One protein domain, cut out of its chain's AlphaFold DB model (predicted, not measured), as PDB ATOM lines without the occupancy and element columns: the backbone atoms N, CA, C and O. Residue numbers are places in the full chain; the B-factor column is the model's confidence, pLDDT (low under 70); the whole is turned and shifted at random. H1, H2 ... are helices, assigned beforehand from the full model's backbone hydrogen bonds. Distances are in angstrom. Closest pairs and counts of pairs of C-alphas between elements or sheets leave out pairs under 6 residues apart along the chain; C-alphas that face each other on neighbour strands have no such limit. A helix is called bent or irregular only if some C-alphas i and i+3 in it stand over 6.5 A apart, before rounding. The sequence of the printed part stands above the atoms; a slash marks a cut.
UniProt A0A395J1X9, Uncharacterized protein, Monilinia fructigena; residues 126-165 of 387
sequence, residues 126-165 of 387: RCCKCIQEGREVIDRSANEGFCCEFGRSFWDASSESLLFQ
ATOM      1  N   ARG A 126      26.152  30.075  19.411       83.00
ATOM      2  CA  ARG A 126      25.090  29.065  19.398       83.00
ATOM      3  C   ARG A 126      23.758  29.777  19.578       83.00
ATOM      4  O   ARG A 126      23.602  30.573  20.499       83.00
ATOM      5  N   CYS A 127      22.793  29.475  18.717       86.38
ATOM      6  CA  CYS A 127      21.444  30.004  18.866       86.38
ATOM      7  C   CYS A 127      20.728  29.343  20.053       86.38
ATOM      8  O   CYS A 127      21.016  28.195  20.405       86.38
ATOM      9  N   CYS A 128      19.746  30.040  20.633       84.62
ATOM     10  CA  CYS A 128      18.982  29.553  21.788       84.62
ATOM     11  C   CYS A 128      18.369  28.165  21.552       84.62
ATOM     12  O   CYS A 128      18.378  27.332  22.452       84.62
ATOM     13  N   LYS A 129      17.926  27.882  20.321       85.38
ATOM     14  CA  LYS A 129      17.379  26.577  19.933       85.38
ATOM     15  C   LYS A 129      18.418  25.452  20.035       85.38
ATOM     16  O   LYS A 129      18.156  24.426  20.647       85.38
ATOM     17  N   CYS A 130      19.628  25.658  19.508       83.75
ATOM     18  CA  CYS A 130      20.700  24.656  19.594       83.75
ATOM     19  C   CYS A 130      21.223  24.461  21.024       83.75
ATOM     20  O   CYS A 130      21.729  23.385  21.341       83.75
ATOM     21  N   ILE A 131      21.131  25.494  21.869       85.44
ATOM     22  CA  ILE A 131      21.465  25.406  23.297       85.44
ATOM     23  C   ILE A 131      20.418  24.559  24.030       85.44
ATOM     24  O   ILE A 131      20.789  23.634  24.744       85.44
ATOM     25  N   GLN A 132      19.128  24.836  23.814       85.44
ATOM     26  CA  GLN A 132      18.015  24.095  24.426       85.44
ATOM     27  C   GLN A 132      18.003  22.617  24.023       85.44
ATOM     28  O   GLN A 132      17.718  21.758  24.849       85.44
ATOM     29  N   GLU A 133      18.351  22.316  22.773       83.62
ATOM     30  CA  GLU A 133      18.400  20.947  22.252       83.62
ATOM     31  C   GLU A 133      19.710  20.205  22.586       83.62
ATOM     32  O   GLU A 133      19.894  19.072  22.149       83.62
ATOM     33  N   GLY A 134      20.650  20.821  23.315       79.75
ATOM     34  CA  GLY A 134      21.883  20.156  23.760       79.75
ATOM     35  C   GLY A 134      22.825  19.706  22.634       79.75
ATOM     36  O   GLY A 134      23.691  18.865  22.850       79.75
ATOM     37  N   ARG A 135      22.696  20.250  21.417       70.19
ATOM     38  CA  ARG A 135      23.510  19.823  20.266       70.19
ATOM     39  C   ARG A 135      24.924  20.401  20.358       70.19
ATOM     40  O   ARG A 135      25.130  21.571  20.024       70.19
ATOM     41  N   GLU A 136      25.886  19.620  20.845       68.25
ATOM     42  CA  GLU A 136      27.281  20.062  21.041       68.25
ATOM     43  C   GLU A 136      28.159  19.895  19.795       68.25
ATOM     44  O   GLU A 136      28.953  20.783  19.474       68.25
ATOM     45  N   VAL A 137      27.965  18.805  19.050       62.06
ATOM     46  CA  VAL A 137      28.770  18.450  17.875       62.06
ATOM     47  C   VAL A 137      27.901  18.578  16.631       62.06
ATOM     48  O   VAL A 137      27.202  17.651  16.237       62.06
ATOM     49  N   ILE A 138      27.899  19.768  16.039       65.06
ATOM     50  CA  ILE A 138      27.301  20.001  14.724       65.06
ATOM     51  C   ILE A 138      28.454  20.308  13.782       65.06
ATOM     52  O   ILE A 138      29.283  21.160  14.106       65.06
ATOM     53  N   ASP A 139      28.506  19.630  12.637       66.94
ATOM     54  CA  ASP A 139      29.405  20.006  11.553       66.94
ATOM     55  C   ASP A 139      29.041  21.424  11.083       66.94
ATOM     56  O   ASP A 139      28.000  21.665  10.470       66.94
ATOM     57  N   ARG A 140      29.867  22.401  11.476       73.94
ATOM     58  CA  ARG A 140      29.614  23.833  11.239       73.94
ATOM     59  C   ARG A 140      30.049  24.271   9.845       73.94
ATOM     60  O   ARG A 140      29.796  25.414   9.469       73.94
ATOM     61  N   SER A 141      30.695  23.388   9.082       73.50
ATOM     62  CA  SER A 141      31.211  23.690   7.744       73.50
ATOM     63  C   SER A 141      30.096  24.072   6.766       73.50
ATOM     64  O   SER A 141      30.241  25.041   6.024       73.50
ATOM     65  N   ALA A 142      28.942  23.400   6.841       75.56
ATOM     66  CA  ALA A 142      27.788  23.654   5.977       75.56
ATOM     67  C   ALA A 142      27.123  25.025   6.210       75.56
ATOM     68  O   ALA A 142      26.483  25.558   5.310       75.56
ATOM     69  N   ASN A 143      27.288  25.612   7.401       78.75
ATOM     70  CA  ASN A 143      26.644  26.866   7.803       78.75
ATOM     71  C   ASN A 143      27.660  27.994   8.026       78.75
ATOM     72  O   ASN A 143      27.450  28.849   8.883       78.75
ATOM     73  N   GLU A 144      28.786  27.978   7.306       78.12
ATOM     74  CA  GLU A 144      29.841  28.998   7.403       78.12
ATOM     75  C   GLU A 144      30.336  29.244   8.849       78.12
ATOM     76  O   GLU A 144      30.592  30.377   9.262       78.12
ATOM     77  N   GLY A 145      30.425  28.185   9.656       77.88
ATOM     78  CA  GLY A 145      30.880  28.255  11.046       77.88
ATOM     79  C   GLY A 145      29.777  28.471  12.090       77.88
ATOM     80  O   GLY A 145      30.086  28.452  13.281       77.88
ATOM     81  N   PHE A 146      28.509  28.619  11.690       83.75
ATOM     82  CA  PHE A 146      27.372  28.724  12.611       83.75
ATOM     83  C   PHE A 146      26.811  27.360  13.038       83.75
ATOM     84  O   PHE A 146      26.999  26.341  12.374       83.75
ATOM     85  N   CYS A 147      26.073  27.339  14.154       83.94
ATOM     86  CA  CYS A 147      25.434  26.119  14.657       83.94
ATOM     87  C   CYS A 147      24.301  25.598  13.753       83.94
ATOM     88  O   CYS A 147      24.075  24.396  13.702       83.94
ATOM     89  N   CYS A 148      23.576  26.482  13.064       84.62
ATOM     90  CA  CYS A 148      22.521  26.156  12.103       84.62
ATOM     91  C   CYS A 148      22.148  27.402  11.285       84.62
ATOM     92  O   CYS A 148      22.544  28.514  11.639       84.62
ATOM     93  N   GLU A 149      21.329  27.231  10.249       85.38
ATOM     94  CA  GLU A 149      20.812  28.326   9.415       85.38
ATOM     95  C   GLU A 149      20.066  29.400  10.230       85.38
ATOM     96  O   GLU A 149      20.295  30.593  10.051       85.38
ATOM     97  N   PHE A 150      19.267  28.994  11.224       85.31
ATOM     98  CA  PHE A 150      18.615  29.933  12.150       85.31
ATOM     99  C   PHE A 150      19.622  30.719  13.005       85.31
ATOM    100  O   PHE A 150      19.400  31.875  13.353       85.31
ATOM    101  N   GLY A 151      20.746  30.096  13.370       85.00
ATOM    102  CA  GLY A 151      21.810  30.781  14.098       85.00
ATOM    103  C   GLY A 151      22.516  31.830  13.245       85.00
ATOM    104  O   GLY A 151      22.851  32.889  13.763       85.00
ATOM    105  N   ARG A 152      22.681  31.560  11.947       85.62
ATOM    106  CA  ARG A 152      23.211  32.523  10.981       85.62
ATOM    107  C   ARG A 152      22.296  33.739  10.855       85.62
ATOM    108  O   ARG A 152      22.747  34.847  11.102       85.62
ATOM    109  N   SER A 153      21.011  33.537  10.563       84.94
ATOM    110  CA  SER A 153      20.074  34.655  10.382       84.94
ATOM    111  C   SER A 153      19.900  35.497  11.649       84.94
ATOM    112  O   SER A 153      19.842  36.722  11.575       84.94
ATOM    113  N   PHE A 154      19.884  34.862  12.827       85.50
ATOM    114  CA  PHE A 154      19.855  35.580  14.101       85.50
ATOM    115  C   PHE A 154      21.135  36.391  14.338       85.50
ATOM    116  O   PHE A 154      21.065  37.522  14.818       85.50
ATOM    117  N   TRP A 155      22.302  35.824  14.020       83.94
ATOM    118  CA  TRP A 155      23.571  36.538  14.129       83.94
ATOM    119  C   TRP A 155      23.618  37.732  13.183       83.94
ATOM    120  O   TRP A 155      23.964  38.821  13.626       83.94
ATOM    121  N   ASP A 156      23.226  37.549  11.924       83.12
ATOM    122  CA  ASP A 156      23.229  38.607  10.917       83.12
ATOM    123  C   ASP A 156      22.309  39.761  11.363       83.12
ATOM    124  O   ASP A 156      22.786  40.886  11.508       83.12
ATOM    125  N   ALA A 157      21.069  39.470  11.781       81.06
ATOM    126  CA  ALA A 157      20.132  40.470  12.312       81.06
ATOM    127  C   ALA A 157      20.619  41.157  13.610       81.06
ATOM    128  O   ALA A 157      20.451  42.366  13.806       81.06
ATOM    129  N   SER A 158      21.248  40.401  14.517       77.31
ATOM    130  CA  SER A 158      21.817  40.953  15.752       77.31
ATOM    131  C   SER A 158      23.077  41.778  15.487       77.31
ATOM    132  O   SER A 158      23.347  42.723  16.227       77.31
ATOM    133  N   SER A 159      23.865  41.420  14.475       70.38
ATOM    134  CA  SER A 159      25.097  42.114  14.104       70.38
ATOM    135  C   SER A 159      24.808  43.412  13.353       70.38
ATOM    136  O   SER A 159      25.451  44.418  13.638       70.38
ATOM    137  N   GLU A 160      23.775  43.433  12.507       60.81
ATOM    138  CA  GLU A 160      23.245  44.663  11.914       60.81
ATOM    139  C   GLU A 160      22.780  45.628  13.007       60.81
ATOM    140  O   GLU A 160      23.149  46.798  12.991       60.81
ATOM    141  N   SER A 161      22.094  45.128  14.038       56.34
ATOM    142  CA  SER A 161      21.693  45.950  15.189       56.34
ATOM    143  C   SER A 161      22.884  46.468  16.017       56.34
ATOM    144  O   SER A 161      22.798  47.545  16.606       56.34
ATOM    145  N   LEU A 162      24.006  45.737  16.052       54.59
ATOM    146  CA  LEU A 162      25.233  46.137  16.754       54.59
ATOM    147  C   LEU A 162      26.061  47.174  15.981       54.59
ATOM    148  O   LEU A 162      26.684  48.029  16.605       54.59
ATOM    149  N   LEU A 163      26.033  47.148  14.644       49.66
ATOM    150  CA  LEU A 163      26.701  48.150  13.800       49.66
ATOM    151  C   LEU A 163      26.083  49.554  13.940       49.66
ATOM    152  O   LEU A 163      26.761  50.543  13.675       49.66
ATOM    153  N   PHE A 164      24.843  49.651  14.430       44.44
ATOM    154  CA  PHE A 164      24.171  50.916  14.754       44.44
ATOM    155  C   PHE A 164      24.139  51.245  16.261       44.44
ATOM    156  O   PHE A 164      23.613  52.287  16.653       44.44
ATOM    157  N   GLN A 165      24.710  50.401  17.128       42.91
ATOM    158  CA  GLN A 165      24.571  50.545  18.586       42.91
ATOM    159  C   GLN A 165      25.647  51.401  19.263       42.91
ATOM    160  O   GLN A 165      25.448  51.820  20.405       42.91
TER     161      GLN A 165
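This is residues 126 to 165 of the 387 residues of an uncharacterized protein of Monilinia fructigena (UniProt A0A395J1X9). One longer helix, H2, runs out of a small head, and its part from residue 156 to 163, with the tail 164 to 165, sticks out as an arm. The head holds the short helix H1, a long winding link, residues 133 to 148, and the first part of H2. The printed part has 40 residues, with two named helices in the order H1, H2 and no named strand; the class is all helix, with 20 residues in the named helices. The whole is only just loose, close to compact, with a radius of gyration of the C-alphas of 11.0 A, and its outline is flat, spanning 33 by 21 by 11 A.

H2 is the longest helix, residues 149 to 163, and measures 21.1 A from C-alpha 149 at (20.812, 28.326, 9.415) to C-alpha 163 at (26.701, 48.150, 13.800). H1, residues 128 to 132, measures 6.1 A and begins with C-alpha 128 at (18.982, 29.553, 21.788). In the stretch between them, residues 141 to 143 are a helical run too short to bear a name.

H2 and H1 are near each other: their closest C-alphas are 8.3 A apart, and 7 pairs lie within 10 A. Residues 156 to 165, of which 156 to 163 belong to H2, stand free. In both H1 and H2 every O i to N i+4 pair is within hydrogen-bond range. Neither helix is bent.

The C-alphas farthest apart in the domain, those of Val 137 and Phe 164, are 32.9 A apart. Without the free stretch, the remaining 30 residues span 21 by 19 by 9 A. The printed part has no cut, and the link from H1 to H2, 16 residues, is long. The mean pLDDT of the printed part is 75.4; residues 136 to 139 and 160 to 165 are under 70.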